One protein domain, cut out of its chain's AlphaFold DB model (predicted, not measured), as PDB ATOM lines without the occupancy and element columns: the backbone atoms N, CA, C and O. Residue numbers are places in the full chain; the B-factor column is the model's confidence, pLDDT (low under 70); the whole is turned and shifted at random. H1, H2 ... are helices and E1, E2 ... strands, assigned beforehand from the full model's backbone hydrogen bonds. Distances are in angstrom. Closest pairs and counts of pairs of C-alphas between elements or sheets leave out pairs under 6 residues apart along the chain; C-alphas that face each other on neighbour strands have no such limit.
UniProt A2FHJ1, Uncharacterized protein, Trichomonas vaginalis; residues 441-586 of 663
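Overview. This is residues 441 to 586 of the 663 residues of an uncharacterized protein of Trichomonas vaginalis (UniProt A2FHJ1). Two lobes share one long helix, H3: over its first half, H1 and H2 pack on it as a three-helix bundle with a small three-stranded sheet at the end, and beyond them the short helices H4, H5 and H6 gather loosely round its other end. Residues 578 to 586, with H7, stick out as a tail. The printed part has 146 residues, with seven named helices and three named strands in the order E1 H1 H2 E2 E3 H3 H4 H5 H6 H7; the antiparallel sheet runs E1 E3 E2, and the class is mostly helix. The whole is loose, with a radius of gyration of the C-alphas of 19.5 A, and elongated, spanning 63 by 33 by 23 A.

Along the chain. E1, residues 442 to 444, begins with C-alpha 442 at (71.734, 17.360, 68.503). H1, residues 445 to 459, is 21.8 A long, and H2, residues 462 to 478, 24.5 A. E2 is residues 481 to 483 and E3 residues 486 to 490. H3, residues 491 to 517, is 39.3 A long and ends with C-alpha 517 at (80.494, 39.329, 29.641). H4 is residues 525 to 533; H5, residues 543 to 554, is 17.1 A long, and H6, residues 559 to 569, 15.5 A. H7, residues 579 to 582, ends with C-alpha 582 at (77.012, 37.939, 66.335).

Arrangement. H1, H2 and H3 form an up-and-down bundle, each running against the one before. The hairpin H1 and H2 touch at a shallow tilt of 23 degrees, with the C-alphas of Ser 445 and Thr 476 closest at 5.7 A. H3, the hub, touches H2 with residues 493 to 501 alone; C-alphas 472 and 494 are closest at 6.6 A. E1, H1, H2 and E2 make a split strand-helix-strand unit, two strands of one sheet with helices between them along the chain and with E3 between them in the sheet, and its crossover is right-handed. N 443 and O 489 of E1 and E3 are 2.9 A apart, and N 481 and O 488 of the hairpin E2 and E3 2.9 A, both within hydrogen-bond range. H3 touches H6 at a steep tilt of 53 degrees, C-alphas 517 and 559 being closest at 6.2 A. H5 touches H4, with C-alphas 529 and 544 closest at 6.7 A, and only just touches H6, with 3 pairs of C-alphas within 8 A. H7 touches no helix. Every O i to N i+4 pair is within hydrogen-bond range in H2, H3, H4, H5 and H6, and 9 of 11 in H1; H7 is too short for such a pair.

Size, cuts and confidence. The C-alphas farthest apart, of Gly 484 and Thr 523, are 63.8 A apart. The printed part has no cut, and no link is long. The mean pLDDT of the printed part is 87.2; residues 479 to 481, 483, 519, 536 to 537 and 569 to 574 are under 70.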
ATOM      1  N   SER A 441      76.209  17.031  68.172       81.25
ATOM      2  CA  SER A 441      75.413  18.243  67.897       81.25
ATOM      3  C   SER A 441      73.922  18.046  67.623       81.25
ATOM      4  O   SER A 441      73.409  18.516  66.603       81.25
ATOM      5  N   PRO A 442      73.186  17.423  68.565       88.31
ATOM      6  CA  PRO A 442      71.734  17.360  68.503       88.31
ATOM      7  C   PRO A 442      71.118  18.732  68.793       88.31
ATOM      8  O   PRO A 442      71.335  19.314  69.854       88.31
ATOM      9  N   PHE A 443      70.277  19.212  67.881       91.44
ATOM     10  CA  PHE A 443      69.481  20.427  68.058       91.44
ATOM     11  C   PHE A 443      67.988  20.137  67.889       91.44
ATOM     12  O   PHE A 443      67.625  19.286  67.073       91.44
ATOM     13  N   PRO A 444      67.088  20.852  68.593       92.19
ATOM     14  CA  PRO A 444      65.653  20.716  68.373       92.19
ATOM     15  C   PRO A 444      65.293  20.981  66.905       92.19
ATOM     16  O   PRO A 444      65.580  22.056  66.375       92.19
ATOM     17  N   SER A 445      64.626  20.027  66.245       92.94
ATOM     18  CA  SER A 445      64.351  20.114  64.800       92.94
ATOM     19  C   SER A 445      63.591  21.391  64.420       92.94
ATOM     20  O   SER A 445      63.884  22.001  63.397       92.94
ATOM     21  N   ASN A 446      62.651  21.836  65.262       92.25
ATOM     22  CA  ASN A 446      61.880  23.060  65.016       92.25
ATOM     23  C   ASN A 446      62.760  24.318  65.050       92.25
ATOM     24  O   ASN A 446      62.576  25.201  64.219       92.25
ATOM     25  N   SER A 447      63.722  24.389  65.974       93.19
ATOM     26  CA  SER A 447      64.668  25.507  66.063       93.19
ATOM     27  C   SER A 447      65.553  25.573  64.819       93.19
ATOM     28  O   SER A 447      65.723  26.645  64.247       93.19
ATOM     29  N   LEU A 448      66.040  24.419  64.342       94.94
ATOM     30  CA  LEU A 448      66.827  24.346  63.107       94.94
ATOM     31  C   LEU A 448      66.024  24.781  61.881       94.94
ATOM     32  O   LEU A 448      66.539  25.556  61.080       94.94
ATOM     33  N   ILE A 449      64.779  24.316  61.732       95.44
ATOM     34  CA  ILE A 449      63.914  24.700  60.605       95.44
ATOM     35  C   ILE A 449      63.649  26.209  60.635       95.44
ATOM     36  O   ILE A 449      63.877  26.881  59.634       95.44
ATOM     37  N   ASN A 450      63.251  26.754  61.788       95.38
ATOM     38  CA  ASN A 450      62.944  28.179  61.927       95.38
ATOM     39  C   ASN A 450      64.166  29.063  61.634       95.38
ATOM     40  O   ASN A 450      64.066  30.018  60.866       95.38
ATOM     41  N   ALA A 451      65.327  28.733  62.211       95.69
ATOM     42  CA  ALA A 451      66.564  29.466  61.955       95.69
ATOM     43  C   ALA A 451      66.965  29.369  60.476       95.69
ATOM     44  O   ALA A 451      67.303  30.376  59.856       95.69
ATOM     45  N   SER A 452      66.867  28.175  59.888       96.88
ATOM     46  CA  SER A 452      67.189  27.955  58.478       96.88
ATOM     47  C   SER A 452      66.276  28.733  57.538       96.88
ATOM     48  O   SER A 452      66.761  29.288  56.559       96.88
ATOM     49  N   ASP A 453      64.980  28.829  57.836       96.31
ATOM     50  CA  ASP A 453      64.042  29.625  57.043       96.31
ATOM     51  C   ASP A 453      64.423  31.107  57.044       96.31
ATOM     52  O   ASP A 453      64.413  31.749  55.992       96.31
ATOM     53  N   VAL A 454      64.837  31.643  58.198       95.56
ATOM     54  CA  VAL A 454      65.348  33.019  58.303       95.56
ATOM     55  C   VAL A 454      66.625  33.196  57.478       95.56
ATOM     56  O   VAL A 454      66.774  34.216  56.803       95.56
ATOM     57  N   VAL A 455      67.540  32.220  57.494       95.25
ATOM     58  CA  VAL A 455      68.761  32.251  56.672       95.25
ATOM     59  C   VAL A 455      68.415  32.227  55.179       95.25
ATOM     60  O   VAL A 455      68.842  33.107  54.434       95.25
ATOM     61  N   LEU A 456      67.607  31.263  54.735       95.56
ATOM     62  CA  LEU A 456      67.276  31.060  53.322       95.56
ATOM     63  C   LEU A 456      66.521  32.248  52.718       95.56
ATOM     64  O   LEU A 456      66.787  32.623  51.574       95.56
ATOM     65  N   GLN A 457      65.616  32.875  53.475       93.44
ATOM     66  CA  GLN A 457      64.871  34.059  53.027       93.44
ATOM     67  C   GLN A 457      65.777  35.259  52.720       93.44
ATOM     68  O   GLN A 457      65.390  36.138  51.943       93.44
ATOM     69  N   ARG A 458      66.986  35.305  53.296       90.38
ATOM     70  CA  ARG A 458      67.921  36.416  53.080       90.38
ATOM     71  C   ARG A 458      68.593  36.383  51.719       90.38
ATOM     72  O   ARG A 458      68.816  37.454  51.171       90.38
ATOM     73  N   PHE A 459      68.875  35.207  51.162       88.62
ATOM     74  CA  PHE A 459      69.594  35.100  49.885       88.62
ATOM     75  C   PHE A 459      68.799  34.400  48.774       88.62
ATOM     76  O   PHE A 459      69.200  34.441  47.617       88.62
ATOM     77  N   THR A 460      67.627  33.832  49.077       90.56
ATOM     78  CA  THR A 460      66.766  33.161  48.085       90.56
ATOM     79  C   THR A 460      65.313  33.616  48.174       90.56
ATOM     80  O   THR A 460      64.913  34.312  49.108       90.56
ATOM     81  N   GLU A 461      64.507  33.282  47.164       91.12
ATOM     82  CA  GLU A 461      63.072  33.583  47.126       91.12
ATOM     83  C   GLU A 461      62.301  32.654  46.177       91.12
ATOM     84  O   GLU A 461      62.873  31.828  45.458       91.12
ATOM     85  N   GLY A 462      60.971  32.774  46.192       93.12
ATOM     86  CA  GLY A 462      60.085  32.079  45.266       93.12
ATOM     87  C   GLY A 462      60.192  30.554  45.348       93.12
ATOM     88  O   GLY A 462      60.112  29.956  46.422       93.12
ATOM     89  N   ARG A 463      60.330  29.903  44.187       94.00
ATOM     90  CA  ARG A 463      60.377  28.433  44.091       94.00
ATOM     91  C   ARG A 463      61.654  27.846  44.694       94.00
ATOM     92  O   ARG A 463      61.579  26.778  45.293       94.00
ATOM     93  N   THR A 464      62.785  28.540  44.563       92.62
ATOM     94  CA  THR A 464      64.079  28.099  45.102       92.62
ATOM     95  C   THR A 464      64.059  28.075  46.627       92.62
ATOM     96  O   THR A 464      64.418  27.062  47.218       92.62
ATOM     97  N   LEU A 465      63.536  29.134  47.259       95.06
ATOM     98  CA  LEU A 465      63.345  29.181  48.713       95.06
ATOM     99  C   LEU A 465      62.504  27.996  49.201       95.06
ATOM    100  O   LEU A 465      62.916  27.271  50.099       95.06
ATOM    101  N   LYS A 466      61.353  27.753  48.558       96.12
ATOM    102  CA  LYS A 466      60.471  26.634  48.912       96.12
ATOM    103  C   LYS A 466      61.191  25.285  48.813       96.12
ATOM    104  O   LYS A 466      61.068  24.468  49.719       96.12
ATOM    105  N   PHE A 467      61.954  25.070  47.742       96.19
ATOM    106  CA  PHE A 467      62.742  23.853  47.555       96.19
ATOM    107  C   PHE A 467      63.781  23.660  48.671       96.19
ATOM    108  O   PHE A 467      63.872  22.574  49.246       96.19
ATOM    109  N   TYR A 468      64.533  24.710  49.018       96.81
ATOM    110  CA  TYR A 468      65.536  24.640  50.080       96.81
ATOM    111  C   TYR A 468      64.915  24.410  51.465       96.81
ATOM    112  O   TYR A 468      65.376  23.517  52.179       96.81
ATOM    113  N   THR A 469      63.830  25.108  51.808       96.88
ATOM    114  CA  THR A 469      63.088  24.906  53.065       96.88
ATOM    115  C   THR A 469      62.534  23.481  53.178       96.88
ATOM    116  O   THR A 469      62.727  22.819  54.198       96.88
ATOM    117  N   GLU A 470      61.898  22.954  52.122       95.81
ATOM    118  CA  GLU A 470      61.376  21.577  52.110       95.81
ATOM    119  C   GLU A 470      62.491  20.545  52.311       95.81
ATOM    120  O   GLU A 470      62.311  19.543  53.010       95.81
ATOM    121  N   ARG A 471      63.673  20.790  51.735       95.94
ATOM    122  CA  ARG A 471      64.821  19.898  51.893       95.94
ATOM    123  C   ARG A 471      65.404  19.940  53.303       95.94
ATOM    124  O   ARG A 471      65.739  18.876  53.816       95.94
ATOM    125  N   ILE A 472      65.476  21.104  53.947       96.06
ATOM    126  CA  ILE A 472      65.909  21.215  55.351       96.06
ATOM    127  C   ILE A 472      64.913  20.533  56.283       96.06
ATOM    128  O   ILE A 472      65.322  19.780  57.169       96.06
ATOM    129  N   ALA A 473      63.610  20.704  56.050       95.31
ATOM    130  CA  ALA A 473      62.587  19.962  56.779       95.31
ATOM    131  C   ALA A 473      62.778  18.441  56.618       95.31
ATOM    132  O   ALA A 473      62.646  17.700  57.587       95.31
ATOM    133  N   LYS A 474      63.168  17.968  55.425       92.62
ATOM    134  CA  LYS A 474      63.491  16.552  55.196       92.62
ATOM    135  C   LYS A 474      64.768  16.111  55.919       92.62
ATOM    136  O   LYS A 474      64.720  15.101  56.605       92.62
ATOM    137  N   ILE A 475      65.874  16.855  55.825       91.69
ATOM    138  CA  ILE A 475      67.140  16.536  56.521       91.69
ATOM    139  C   ILE A 475      66.908  16.447  58.033       91.69
ATOM    140  O   ILE A 475      67.314  15.481  58.676       91.69
ATOM    141  N   THR A 476      66.186  17.422  58.588       92.06
ATOM    142  CA  THR A 476      65.875  17.460  60.020       92.06
ATOM    143  C   THR A 476      64.922  16.352  60.456       92.06
ATOM    144  O   THR A 476      65.021  15.918  61.595       92.06
ATOM    145  N   GLN A 477      64.023  15.867  59.591       89.19
ATOM    146  CA  GLN A 477      63.117  14.751  59.896       89.19
ATOM    147  C   GLN A 477      63.771  13.376  59.703       89.19
ATOM    148  O   GLN A 477      63.617  12.513  60.566       89.19
ATOM    149  N   ASP A 478      64.503  13.168  58.607       82.12
ATOM    150  CA  ASP A 478      65.164  11.898  58.280       82.12
ATOM    151  C   ASP A 478      66.307  11.598  59.264       82.12
ATOM    152  O   ASP A 478      66.502  10.443  59.640       82.12
ATOM    153  N   GLY A 479      67.010  12.636  59.730       66.06
ATOM    154  CA  GLY A 479      68.000  12.549  60.805       66.06
ATOM    155  C   GLY A 479      67.414  12.700  62.212       66.06
ATOM    156  O   GLY A 479      68.179  12.769  63.171       66.06
ATOM    157  N   SER A 480      66.082  12.799  62.363       69.00
ATOM    158  CA  SER A 480      65.502  13.038  63.687       69.00
ATOM    159  C   SER A 480      65.543  11.803  64.575       69.00
ATOM    160  O   SER A 480      65.072  10.722  64.216       69.00
ATOM    161  N   ILE A 481      66.031  11.996  65.795       68.12
ATOM    162  CA  ILE A 481      65.960  11.013  66.870       68.12
ATOM    163  C   ILE A 481      65.103  11.610  67.981       68.12
ATOM    164  O   ILE A 481      65.123  12.814  68.244       68.12
ATOM    165  N   ARG A 482      64.289  10.776  68.628       70.38
ATOM    166  CA  ARG A 482      63.492  11.209  69.779       70.38
ATOM    167  C   ARG A 482      64.355  11.158  71.030       70.38
ATOM    168  O   ARG A 482      64.563  10.081  71.582       70.38
ATOM    169  N   PHE A 483      64.818  12.317  71.491       63.00
ATOM    170  CA  PHE A 483      65.452  12.454  72.800       63.00
ATOM    171  C   PHE A 483      64.412  12.977  73.797       63.00
ATOM    172  O   PHE A 483      63.961  14.124  73.747       63.00
ATOM    173  N   GLY A 484      63.931  12.089  74.669       78.00
ATOM    174  CA  GLY A 484      62.781  12.382  75.524       78.00
ATOM    175  C   GLY A 484      61.506  12.636  74.709       78.00
ATOM    176  O   GLY A 484      61.039  11.762  73.982       78.00
ATOM    177  N   ARG A 485      60.906  13.829  74.855       77.12
ATOM    178  CA  ARG A 485      59.688  14.243  74.120       77.12
ATOM    179  C   ARG A 485      59.969  15.116  72.893       77.12
ATOM    180  O   ARG A 485      59.018  15.496  72.214       77.12
ATOM    181  N   GLN A 486      61.228  15.459  72.628       81.81
ATOM    182  CA  GLN A 486      61.607  16.359  71.541       81.81
ATOM    183  C   GLN A 486      62.298  15.585  70.415       81.81
ATOM    184  O   GLN A 486      63.071  14.659  70.662       81.81
ATOM    185  N   ASN A 487      61.995  15.964  69.173       86.44
ATOM    186  CA  ASN A 487      62.750  15.513  68.010       86.44
ATOM    187  C   ASN A 487      64.012  16.374  67.914       86.44
ATOM    188  O   ASN A 487      63.908  17.606  67.871       86.44
ATOM    189  N   VAL A 488      65.174  15.728  67.901       89.00
ATOM    190  CA  VAL A 488      66.469  16.378  67.685       89.00
ATOM    191  C   VAL A 488      67.040  15.944  66.346       89.00
ATOM    192  O   VAL A 488      66.880  14.785  65.981       89.00
ATOM    193  N   ALA A 489      67.683  16.855  65.624       91.06
ATOM    194  CA  ALA A 489      68.376  16.582  64.369       91.06
ATOM    195  C   ALA A 489      69.852  16.985  64.459       91.06
ATOM    196  O   ALA A 489      70.235  17.776  65.323       91.06
ATOM    197  N   GLU A 490      70.660  16.434  63.560       92.00
ATOM    198  CA  GLU A 490      72.093  16.704  63.462       92.00
ATOM    199  C   GLU A 490      72.349  18.094  62.860       92.00
ATOM    200  O   GLU A 490      71.998  18.366  61.708       92.00
ATOM    201  N   LEU A 491      72.965  18.981  63.647       94.31
ATOM    202  CA  LEU A 491      73.297  20.347  63.234       94.31
ATOM    203  C   LEU A 491      74.207  20.375  61.997       94.31
ATOM    204  O   LEU A 491      73.970  21.154  61.073       94.31
ATOM    205  N   ASP A 492      75.231  19.519  61.965       94.38
ATOM    206  CA  ASP A 492      76.272  19.553  60.934       94.38
ATOM    207  C   ASP A 492      75.713  19.267  59.532       94.38
ATOM    208  O   ASP A 492      76.116  19.902  58.554       94.38
ATOM    209  N   ALA A 493      74.723  18.375  59.425       93.38
ATOM    210  CA  ALA A 493      74.040  18.088  58.165       93.38
ATOM    211  C   ALA A 493      73.258  19.305  57.638       93.38
ATOM    212  O   ALA A 493      73.259  19.578  56.434       93.38
ATOM    213  N   VAL A 494      72.608  20.060  58.532       96.12
ATOM    214  CA  VAL A 494      71.864  21.274  58.165       96.12
ATOM    215  C   VAL A 494      72.820  22.399  57.777       96.12
ATOM    216  O   VAL A 494      72.611  23.038  56.747       96.12
ATOM    217  N   LEU A 495      73.893  22.615  58.545       96.75
ATOM    218  CA  LEU A 495      74.906  23.627  58.231       96.75
ATOM    219  C   LEU A 495      75.616  23.336  56.906       96.75
ATOM    220  O   LEU A 495      75.777  24.244  56.090       96.75
ATOM    221  N   GLY A 496      75.990  22.077  56.656       96.31
ATOM    222  CA  GLY A 496      76.577  21.668  55.382       96.31
ATOM    223  C   GLY A 496      75.635  21.917  54.209       96.31
ATOM    224  O   GLY A 496      76.048  22.457  53.183       96.31
ATOM    225  N   TYR A 497      74.346  21.617  54.378       97.12
ATOM    226  CA  TYR A 497      73.349  21.890  53.349       97.12
ATOM    227  C   TYR A 497      73.151  23.388  53.088       97.12
ATOM    228  O   TYR A 497      73.137  23.796  51.929       97.12
ATOM    229  N   LEU A 498      73.026  24.212  54.134       97.25
ATOM    230  CA  LEU A 498      72.899  25.666  53.990       97.25
ATOM    231  C   LEU A 498      74.118  26.274  53.297       97.25
ATOM    232  O   LEU A 498      73.961  27.121  52.423       97.25
ATOM    233  N   THR A 499      75.316  25.817  53.660       96.75
ATOM    234  CA  THR A 499      76.574  26.289  53.067       96.75
ATOM    235  C   THR A 499      76.630  25.959  51.580       96.75
ATOM    236  O   THR A 499      76.894  26.840  50.769       96.75
ATOM    237  N   ASN A 500      76.296  24.723  51.200       96.25
ATOM    238  CA  ASN A 500      76.247  24.330  49.792       96.25
ATOM    239  C   ASN A 500      75.144  25.068  49.024       96.25
ATOM    240  O   ASN A 500      75.377  25.498  47.905       96.25
ATOM    241  N   ALA A 501      73.970  25.283  49.624       96.00
ATOM    242  CA  ALA A 501      72.908  26.068  48.996       96.00
ATOM    243  C   ALA A 501      73.340  27.523  48.745       96.00
ATOM    244  O   ALA A 501      72.980  28.102  47.724       96.00
ATOM    245  N   TYR A 502      74.116  28.108  49.660       95.00
ATOM    246  CA  TYR A 502      74.695  29.436  49.479       95.00
ATOM    247  C   TYR A 502      75.747  29.461  48.361       95.00
ATOM    248  O   TYR A 502      75.685  30.341  47.505       95.00
ATOM    249  N   ILE A 503      76.649  28.471  48.316       93.75
ATOM    250  CA  ILE A 503      77.632  28.319  47.230       93.75
ATOM    251  C   ILE A 503      76.917  28.165  45.882       93.75
ATOM    252  O   ILE A 503      77.186  28.937  44.973       93.75
ATOM    253  N   ASP A 504      75.936  27.265  45.774       93.94
ATOM    254  CA  ASP A 504      75.179  27.031  44.536       93.94
ATOM    255  C   ASP A 504      74.497  28.308  44.019       93.94
ATOM    256  O   ASP A 504      74.424  28.545  42.812       93.94
ATOM    257  N   GLU A 505      73.934  29.130  44.910       91.31
ATOM    258  CA  GLU A 505      73.308  30.397  44.518       91.31
ATOM    259  C   GLU A 505      74.343  31.471  44.156       91.31
ATOM    260  O   GLU A 505      74.090  32.267  43.248       91.31
ATOM    261  N   SER A 506      75.509  31.468  44.809       88.38
ATOM    262  CA  SER A 506      76.649  32.312  44.436       88.38
ATOM    263  C   SER A 506      77.205  31.929  43.059       88.38
ATOM    264  O   SER A 506      77.446  32.800  42.225       88.38
ATOM    265  N   ASP A 507      77.323  30.636  42.764       89.94
ATOM    266  CA  ASP A 507      77.837  30.126  41.491       89.94
ATOM    267  C   ASP A 507      76.870  30.413  40.339       89.94
ATOM    268  O   ASP A 507      77.280  30.910  39.292       89.94
ATOM    269  N   LYS A 508      75.557  30.221  40.542       89.06
ATOM    270  CA  LYS A 508      74.529  30.618  39.553       89.06
ATOM    271  C   LYS A 508      74.611  32.100  39.209       89.06
ATOM    272  O   LYS A 508      74.325  32.498  38.076       89.06
ATOM    273  N   TYR A 509      74.938  32.923  40.197       81.88
ATOM    274  CA  TYR A 509      75.117  34.347  39.989       81.88
ATOM    275  C   TYR A 509      76.384  34.643  39.187       81.88
ATOM    276  O   TYR A 509      76.344  35.419  38.230       81.88
ATOM    277  N   ASP A 510      77.482  33.985  39.532       85.06
ATOM    278  CA  ASP A 510      78.726  34.088  38.791       85.06
ATOM    279  C   ASP A 510      78.559  33.652  37.334       85.06
ATOM    280  O   ASP A 510      79.005  34.371  36.439       85.06
ATOM    281  N   ASP A 511      77.842  32.561  37.076       89.12
ATOM    282  CA  ASP A 511      77.487  32.093  35.736       89.12
ATOM    283  C   ASP A 511      76.630  33.101  34.977       89.12
ATOM    284  O   ASP A 511      76.859  33.353  33.793       89.12
ATOM    285  N   MET A 512      75.669  33.727  35.652       85.31
ATOM    286  CA  MET A 512      74.857  34.777  35.053       85.31
ATOM    287  C   MET A 512      75.718  35.982  34.654       85.31
ATOM    288  O   MET A 512      75.577  36.475  33.535       85.31
ATOM    289  N   ILE A 513      76.639  36.441  35.514       83.94
ATOM    290  CA  ILE A 513      77.602  37.488  35.140       83.94
ATOM    291  C   ILE A 513      78.446  37.023  33.954       83.94
ATOM    292  O   ILE A 513      78.619  37.782  33.004       83.94
ATOM    293  N   ASN A 514      78.973  35.798  33.993       87.06
ATOM    294  CA  ASN A 514      79.811  35.256  32.927       87.06
ATOM    295  C   ASN A 514      79.084  35.357  31.575       87.06
ATOM    296  O   ASN A 514      79.618  35.954  30.645       87.06
ATOM    297  N   GLN A 515      77.814  34.943  31.521       88.06
ATOM    298  CA  GLN A 515      76.981  35.024  30.317       88.06
ATOM    299  C   GLN A 515      76.784  36.454  29.786       88.06
ATOM    300  O   GLN A 515      76.633  36.640  28.576       88.06
ATOM    301  N   PHE A 516      76.780  37.476  30.653       83.94
ATOM    302  CA  PHE A 516      76.710  38.877  30.221       83.94
ATOM    303  C   PHE A 516      78.019  39.375  29.602       83.94
ATOM    304  O   PHE A 516      77.973  40.179  28.672       83.94
ATOM    305  N   PHE A 517      79.166  38.900  30.094       84.88
ATOM    306  CA  PHE A 517      80.494  39.329  29.641       84.88
ATOM    307  C   PHE A 517      81.078  38.467  28.513       84.88
ATOM    308  O   PHE A 517      82.022  38.903  27.860       84.88
ATOM    309  N   ASP A 518      80.505  37.295  28.224       78.12
ATOM    310  CA  ASP A 518      80.949  36.411  27.133       78.12
ATOM    311  C   ASP A 518      80.766  37.025  25.730       78.12
ATOM    312  O   ASP A 518      81.337  36.527  24.759       78.12
ATOM    313  N   LYS A 519      79.967  38.094  25.595       67.19
ATOM    314  CA  LYS A 519      79.613  38.693  24.296       67.19
ATOM    315  C   LYS A 519      80.360  39.977  23.936       67.19
ATOM    316  O   LYS A 519      80.349  40.295  22.758       67.19
ATOM    317  N   GLU A 520      80.954  40.681  24.907       73.06
ATOM    318  CA  GLU A 520      81.870  41.842  24.800       73.06
ATOM    319  C   GLU A 520      81.891  42.597  26.152       73.06
ATOM    320  O   GLU A 520      81.015  42.398  26.998       73.06
ATOM    321  N   ASN A 521      82.876  43.481  26.370       83.31
ATOM    322  CA  ASN A 521      82.899  44.378  27.536       83.31
ATOM    323  C   ASN A 521      81.627  45.248  27.593       83.31
ATOM    324  O   ASN A 521      81.090  45.667  26.565       83.31
ATOM    325  N   ILE A 522      81.172  45.589  28.804       87.06
ATOM    326  CA  ILE A 522      80.054  46.524  28.988       87.06
ATOM    327  C   ILE A 522      80.526  47.930  28.596       87.06
ATOM    328  O   ILE A 522      81.231  48.595  29.351       87.06
ATOM    329  N   THR A 523      80.122  48.396  27.415       89.06
ATOM    330  CA  THR A 523      80.524  49.707  26.869       89.06
ATOM    331  C   THR A 523      79.417  50.752  26.964       89.06
ATOM    332  O   THR A 523      79.684  51.951  26.900       89.06
ATOM    333  N   THR A 524      78.165  50.327  27.152       91.88
ATOM    334  CA  THR A 524      77.003  51.225  27.182       91.88
ATOM    335  C   THR A 524      76.273  51.198  28.522       91.88
ATOM    336  O   THR A 524      76.197  50.173  29.202       91.88
ATOM    337  N   PHE A 525      75.649  52.325  28.880       92.50
ATOM    338  CA  PHE A 525      74.807  52.425  30.077       92.50
ATOM    339  C   PHE A 525      73.628  51.439  30.051       92.50
ATOM    340  O   PHE A 525      73.243  50.903  31.086       92.50
ATOM    341  N   THR A 526      73.075  51.143  28.872       91.69
ATOM    342  CA  THR A 526      71.979  50.175  28.713       91.69
ATOM    343  C   THR A 526      72.426  48.745  29.009       91.69
ATOM    344  O   THR A 526      71.710  48.024  29.706       91.69
ATOM    345  N   GLN A 527      73.609  48.336  28.533       90.62
ATOM    346  CA  GLN A 527      74.196  47.034  28.873       90.62
ATOM    347  C   GLN A 527      74.477  46.948  30.375       90.62
ATOM    348  O   GLN A 527      74.101  45.967  31.007       90.62
ATOM    349  N   PHE A 528      75.048  48.009  30.953       90.81
ATOM    350  CA  PHE A 528      75.313  48.100  32.388       90.81
ATOM    351  C   PHE A 528      74.031  47.956  33.216       90.81
ATOM    352  O   PHE A 528      73.952  47.115  34.108       90.81
ATOM    353  N   LYS A 529      72.993  48.727  32.872       90.25
ATOM    354  CA  LYS A 529      71.687  48.666  33.531       90.25
ATOM    355  C   LYS A 529      71.057  47.282  33.405       90.25
ATOM    356  O   LYS A 529      70.519  46.787  34.386       90.25
ATOM    357  N   THR A 530      71.148  46.651  32.234       89.00
ATOM    358  CA  THR A 530      70.637  45.288  32.013       89.00
ATOM    359  C   THR A 530      71.373  44.271  32.887       89.00
ATOM    360  O   THR A 530      70.725  43.510  33.604       89.00
ATOM    361  N   ALA A 531      72.708  44.301  32.887       87.38
ATOM    362  CA  ALA A 531      73.540  43.391  33.673       87.38
ATOM    363  C   ALA A 531      73.278  43.529  35.180       87.38
ATOM    364  O   ALA A 531      73.141  42.533  35.883       87.38
ATOM    365  N   ILE A 532      73.133  44.762  35.669       85.88
ATOM    366  CA  ILE A 532      72.771  45.024  37.063       85.88
ATOM    367  C   ILE A 532      71.320  44.634  37.360       85.88
ATOM    368  O   ILE A 532      71.050  44.032  38.385       85.88
ATOM    369  N   SER A 533      70.361  44.901  36.474       84.06
ATOM    370  CA  SER A 533      68.968  44.496  36.722       84.06
ATOM    371  C   SER A 533      68.802  42.976  36.842       84.06
ATOM    372  O   SER A 533      67.867  42.497  37.482       84.06
ATOM    373  N   ALA A 534      69.737  42.207  36.276       81.12
ATOM    374  CA  ALA A 534      69.781  40.762  36.425       81.12
ATOM    375  C   ALA A 534      70.258  40.307  37.820       81.12
ATOM    376  O   ALA A 534      69.922  39.198  38.230       81.12
ATOM    377  N   SER A 535      70.952  41.149  38.605       71.50
ATOM    378  CA  SER A 535      71.428  40.817  39.962       71.50
ATOM    379  C   SER A 535      70.336  40.773  41.043       71.50
ATOM    380  O   SER A 535      70.646  40.612  42.222       71.50
ATOM    381  N   ARG A 536      69.055  40.819  40.636       68.00
ATOM    382  CA  ARG A 536      67.840  40.621  41.454       68.00
ATOM    383  C   ARG A 536      67.605  41.637  42.578       68.00
ATOM    384  O   ARG A 536      66.730  41.408  43.409       68.00
ATOM    385  N   GLN A 537      68.317  42.762  42.603       69.56
ATOM    386  CA  GLN A 537      68.041  43.840  43.552       69.56
ATOM    387  C   GLN A 537      67.426  45.049  42.839       69.56
ATOM    388  O   GLN A 537      67.895  45.480  41.784       69.56
ATOM    389  N   GLU A 538      66.354  45.601  43.413       72.81
ATOM    390  CA  GLU A 538      65.756  46.845  42.932       72.81
ATOM    391  C   GLU A 538      66.665  48.022  43.294       72.81
ATOM    392  O   GLU A 538      66.600  48.577  44.388       72.81
ATOM    393  N   ILE A 539      67.534  48.403  42.363       81.25
ATOM    394  CA  ILE A 539      68.341  49.615  42.488       81.25
ATOM    395  C   ILE A 539      67.511  50.811  42.032       81.25
ATOM    396  O   ILE A 539      66.843  50.765  40.990       81.25
ATOM    397  N   SER A 540      67.572  51.905  42.793       85.31
ATOM    398  CA  SER A 540      66.910  53.151  42.413       85.31
ATOM    399  C   SER A 540      67.447  53.645  41.063       85.31
ATOM    400  O   SER A 540      68.639  53.555  40.761       85.31
ATOM    401  N   SER A 541      66.579  54.188  40.203       87.19
ATOM    402  CA  SER A 541      67.012  54.637  38.864       87.19
ATOM    403  C   SER A 541      68.110  55.715  38.913       87.19
ATOM    404  O   SER A 541      68.867  55.857  37.954       87.19
ATOM    405  N   GLU A 542      68.229  56.432  40.034       90.31
ATOM    406  CA  GLU A 542      69.241  57.464  40.288       90.31
ATOM    407  C   GLU A 542      70.619  56.913  40.690       90.31
ATOM    408  O   GLU A 542      71.617  57.633  40.613       90.31
ATOM    409  N   GLU A 543      70.699  55.656  41.129       88.44
ATOM    410  CA  GLU A 543      71.955  55.026  41.545       88.44
ATOM    411  C   GLU A 543      72.741  54.462  40.364       88.44
ATOM    412  O   GLU A 543      73.961  54.606  40.342       88.44
ATOM    413  N   TYR A 544      72.075  53.925  39.333       89.69
ATOM    414  CA  TYR A 544      72.755  53.362  38.156       89.69
ATOM    415  C   TYR A 544      73.839  54.284  37.566       89.69
ATOM    416  O   TYR A 544      74.959  53.811  37.356       89.69
ATOM    417  N   PRO A 545      73.586  55.590  37.319       91.94
ATOM    418  CA  PRO A 545      74.614  56.475  36.775       91.94
ATOM    419  C   PRO A 545      75.781  56.690  37.741       91.94
ATOM    420  O   PRO A 545      76.920  56.791  37.295       91.94
ATOM    421  N   LYS A 546      75.517  56.738  39.055       91.25
ATOM    422  CA  LYS A 546      76.551  56.930  40.085       91.25
ATOM    423  C   LYS A 546      77.491  55.729  40.132       91.25
ATOM    424  O   LYS A 546      78.705  55.914  40.112       91.25
ATOM    425  N   ILE A 547      76.925  54.522  40.110       88.75
ATOM    426  CA  ILE A 547      77.686  53.271  40.136       88.75
ATOM    427  C   ILE A 547      78.524  53.163  38.864       88.75
ATOM    428  O   ILE A 547      79.736  53.006  38.957       88.75
ATOM    429  N   MET A 548      77.917  53.328  37.679       91.81
ATOM    430  CA  MET A 548      78.655  53.244  36.412       91.81
ATOM    431  C   MET A 548      79.785  54.275  36.352       91.81
ATOM    432  O   MET A 548      80.897  53.941  35.949       91.81
ATOM    433  N   ALA A 549      79.523  55.515  36.781       92.56
ATOM    434  CA  ALA A 549      80.535  56.563  36.817       92.56
ATOM    435  C   ALA A 549      81.698  56.212  37.754       92.56
ATOM    436  O   ALA A 549      82.841  56.543  37.450       92.56
ATOM    437  N   GLU A 550      81.444  55.537  38.875       91.56
ATOM    438  CA  GLU A 550      82.516  55.059  39.745       91.56
ATOM    439  C   GLU A 550      83.326  53.923  39.123       91.56
ATOM    440  O   GLU A 550      84.553  53.949  39.215       91.56
ATOM    441  N   ILE A 551      82.678  52.968  38.450       90.25
ATOM    442  CA  ILE A 551      83.395  51.902  37.738       90.25
ATOM    443  C   ILE A 551      84.308  52.512  36.676       90.25
ATOM    444  O   ILE A 551      85.497  52.210  36.639       90.25
ATOM    445  N   LEU A 552      83.774  53.437  35.875       91.94
ATOM    446  CA  LEU A 552      84.522  54.109  34.812       91.94
ATOM    447  C   LEU A 552      85.699  54.943  35.340       91.94
ATOM    448  O   LEU A 552      86.696  55.097  34.643       91.94
ATOM    449  N   LYS A 553      85.629  55.449  36.580       94.25
ATOM    450  CA  LYS A 553      86.778  56.099  37.238       94.25
ATOM    451  C   LYS A 553      87.906  55.118  37.565       94.25
ATOM    452  O   LYS A 553      89.054  55.547  37.648       94.25
ATOM    453  N   ARG A 554      87.593  53.836  37.786       91.19
ATOM    454  CA  ARG A 554      88.574  52.776  38.078       91.19
ATOM    455  C   ARG A 554      89.138  52.128  36.808       91.19
ATOM    456  O   ARG A 554      90.192  51.505  36.879       91.19
ATOM    457  N   GLY A 555      88.471  52.291  35.666       91.56
ATOM    458  CA  GLY A 555      88.930  51.820  34.362       91.56
ATOM    459  C   GLY A 555      87.781  51.350  33.474       91.56
ATOM    460  O   GLY A 555      86.616  51.672  33.705       91.56
ATOM    461  N   GLU A 556      88.110  50.571  32.446       90.81
ATOM    462  CA  GLU A 556      87.098  49.895  31.632       90.81
ATOM    463  C   GLU A 556      86.283  48.913  32.487       90.81
ATOM    464  O   GLU A 556      86.821  48.262  33.389       90.81
ATOM    465  N   ILE A 557      84.983  48.788  32.193       90.75
ATOM    466  CA  ILE A 557      84.076  47.863  32.887       90.75
ATOM    467  C   ILE A 557      84.409  46.433  32.451       90.75
ATOM    468  O   ILE A 557      83.757  45.847  31.588       90.75
ATOM    469  N   THR A 558      85.465  45.884  33.038       90.19
ATOM    470  CA  THR A 558      85.830  44.477  32.895       90.19
ATOM    471  C   THR A 558      84.940  43.612  33.778       90.19
ATOM    472  O   THR A 558      84.374  44.074  34.771       90.19
ATOM    473  N   LYS A 559      84.857  42.325  33.444       89.31
ATOM    474  CA  LYS A 559      84.137  41.314  34.225       89.31
ATOM    475  C   LYS A 559      84.513  41.334  35.709       89.31
ATOM    476  O   LYS A 559      83.631  41.359  36.561       89.31
ATOM    477  N   ASN A 560      85.811  41.362  36.017       88.44
ATOM    478  CA  ASN A 560      86.301  41.343  37.398       88.44
ATOM    479  C   ASN A 560      85.963  42.645  38.125       88.44
ATOM    480  O   ASN A 560      85.434  42.602  39.228       88.44
ATOM    481  N   LEU A 561      86.157  43.797  37.474       88.81
ATOM    482  CA  LEU A 561      85.817  45.087  38.072       88.81
ATOM    483  C   LEU A 561      84.309  45.214  38.338       88.81
ATOM    484  O   LEU A 561      83.904  45.769  39.357       88.81
ATOM    485  N   PHE A 562      83.474  44.679  37.442       88.44
ATOM    486  CA  PHE A 562      82.029  44.617  37.637       88.44
ATOM    487  C   PHE A 562      81.652  43.681  38.789       88.44
ATOM    488  O   PHE A 562      80.877  44.092  39.649       88.44
ATOM    489  N   LYS A 563      82.234  42.472  38.857       86.12
ATOM    490  CA  LYS A 563      82.053  41.542  39.987       86.12
ATOM    491  C   LYS A 563      82.422  42.201  41.311       86.12
ATOM    492  O   LYS A 563      81.600  42.229  42.222       86.12
ATOM    493  N   ASP A 564      83.608  42.794  41.391       84.31
ATOM    494  CA  ASP A 564      84.101  43.470  42.591       84.31
ATOM    495  C   ASP A 564      83.182  44.619  43.000       84.31
ATOM    496  O   ASP A 564      82.910  44.822  44.180       84.31
ATOM    497  N   MET A 565      82.669  45.382  42.038       83.88
ATOM    498  CA  MET A 565      81.775  46.504  42.317       83.88
ATOM    499  C   MET A 565      80.396  46.050  42.771       83.88
ATOM    500  O   MET A 565      79.898  46.573  43.766       83.88
ATOM    501  N   VAL A 566      79.797  45.052  42.118       78.81
ATOM    502  CA  VAL A 566      78.520  44.500  42.584       78.81
ATOM    503  C   VAL A 566      78.675  43.888  43.978       78.81
ATOM    504  O   VAL A 566      77.814  44.115  44.831       78.81
ATOM    505  N   LYS A 567      79.804  43.214  44.249       77.44
ATOM    506  CA  LYS A 567      80.132  42.707  45.587       77.44
ATOM    507  C   LYS A 567      80.312  43.826  46.619       77.44
ATOM    508  O   LYS A 567      79.831  43.697  47.737       77.44
ATOM    509  N   ASN A 568      80.980  44.924  46.271       76.50
ATOM    510  CA  ASN A 568      81.256  46.023  47.206       76.50
ATOM    511  C   ASN A 568      80.012  46.836  47.573       76.50
ATOM    512  O   ASN A 568      79.913  47.359  48.684       76.50
ATOM    513  N   TYR A 569      79.083  46.959  46.630       69.50
ATOM    514  CA  TYR A 569      77.882  47.759  46.798       69.50
ATOM    515  C   TYR A 569      76.671  46.985  47.327       69.50
ATOM    516  O   TYR A 569      75.654  47.598  47.648       69.50
ATOM    517  N   GLY A 570      76.755  45.657  47.421       64.12
ATOM    518  CA  GLY A 570      75.626  44.843  47.864       64.12
ATOM    519  C   GLY A 570      74.449  44.841  46.904       64.12
ATOM    520  O   GLY A 570      73.325  44.677  47.363       64.12
ATOM    521  N   TYR A 571      74.721  44.997  45.601       61.22
ATOM    522  CA  TYR A 571      73.715  45.010  44.528       61.22
ATOM    523  C   TYR A 571      73.267  43.630  44.053       61.22
ATOM    524  O   TYR A 571      72.359  43.496  43.232       61.22
ATOM    525  N   PHE A 572      73.897  42.585  44.570       62.47
ATOM    526  CA  PHE A 572      73.285  41.268  44.607       62.47
ATOM    527  C   PHE A 572      72.225  41.258  45.720       62.47
ATOM    528  O   PHE A 572      72.248  42.133  46.587       62.47
ATOM    529  N   LYS A 573      71.334  40.258  45.800       60.41
ATOM    530  CA  LYS A 573      70.662  39.938  47.079       60.41
ATOM    531  C   LYS A 573      71.723  39.364  48.027       60.41
ATOM    532  O   LYS A 573      71.724  38.190  48.379       60.41
ATOM    533  N   GLN A 574      72.719  40.195  48.309       57.94
ATOM    534  CA  GLN A 574      73.928  39.847  48.991       57.94
ATOM    535  C   GLN A 574      73.498  39.602  50.412       57.94
ATOM    536  O   GLN A 574      72.784  40.395  51.034       57.94
ATOM    537  N   PHE A 575      73.894  38.443  50.885       73.88
ATOM    538  CA  PHE A 575      73.752  38.087  52.262       73.88
ATOM    539  C   PHE A 575      74.643  39.037  53.084       73.88
ATOM    540  O   PHE A 575      75.804  38.751  53.350       73.88
ATOM    541  N   VAL A 576      74.135  40.234  53.400       81.19
ATOM    542  CA  VAL A 576      74.879  41.236  54.167       81.19
ATOM    543  C   VAL A 576      74.788  40.851  55.627       81.19
ATOM    544  O   VAL A 576      73.758  41.031  56.280       81.19
ATOM    545  N   ILE A 577      75.895  40.326  56.124       88.00
ATOM    546  CA  ILE A 577      76.042  39.967  57.520       88.00
ATOM    547  C   ILE A 577      76.311  41.230  58.318       88.00
ATOM    548  O   ILE A 577      77.244  41.983  58.020       88.00
ATOM    549  N   LYS A 578      75.499  41.464  59.346       90.75
ATOM    550  CA  LYS A 578      75.685  42.609  60.233       90.75
ATOM    551  C   LYS A 578      76.395  42.180  61.508       90.75
ATOM    552  O   LYS A 578      76.109  41.122  62.062       90.75
ATOM    553  N   THR A 579      77.293  43.019  62.014       92.38
ATOM    554  CA  THR A 579      78.064  42.726  63.232       92.38
ATOM    555  C   THR A 579      77.159  42.455  64.440       92.38
ATOM    556  O   THR A 579      77.462  41.602  65.272       92.38
ATOM    557  N   GLU A 580      76.001  43.118  64.529       92.50
ATOM    558  CA  GLU A 580      75.052  42.935  65.631       92.50
ATOM    559  C   GLU A 580      74.453  41.523  65.686       92.50
ATOM    560  O   GLU A 580      73.956  41.093  66.729       92.50
ATOM    561  N   GLU A 581      74.519  40.783  64.582       90.25
ATOM    562  CA  GLU A 581      73.990  39.426  64.462       90.25
ATOM    563  C   GLU A 581      74.881  38.395  65.154       90.25
ATOM    564  O   GLU A 581      74.424  37.283  65.403       90.25
ATOM    565  N   PHE A 582      76.085  38.784  65.578       91.88
ATOM    566  CA  PHE A 582      77.012  37.939  66.335       91.88
ATOM    567  C   PHE A 582      77.046  38.232  67.837       91.88
ATOM    568  O   PHE A 582      77.736  37.535  68.575       91.88
ATOM    569  N   LYS A 583      76.269  39.218  68.307       90.44
ATOM    570  CA  LYS A 583      76.260  39.604  69.722       90.44
ATOM    571  C   LYS A 583      75.870  38.448  70.637       90.44
ATOM    572  O   LYS A 583      74.811  37.843  70.443       90.44
ATOM    573  N   GLY A 584      76.695  38.218  71.661       83.00
ATOM    574  CA  GLY A 584      76.394  37.321  72.783       83.00
ATOM    575  C   GLY A 584      76.445  35.827  72.457       83.00
ATOM    576  O   GLY A 584      75.815  35.040  73.154       83.00
ATOM    577  N   VAL A 585      77.152  35.435  71.394       81.56
ATOM    578  CA  VAL A 585      77.201  34.035  70.932       81.56
ATOM    579  C   VAL A 585      78.282  33.221  71.656       81.56
ATOM    580  O   VAL A 585      78.200  31.997  71.704       81.56
ATOM    581  N   GLN A 586      79.283  33.880  72.246       85.50
ATOM    582  CA  GLN A 586      80.381  33.203  72.934       85.50
ATOM    583  C   GLN A 586      79.892  32.504  74.215       85.50
ATOM    584  O   GLN A 586      79.482  33.164  75.170       85.50
TER     585      GLN A 586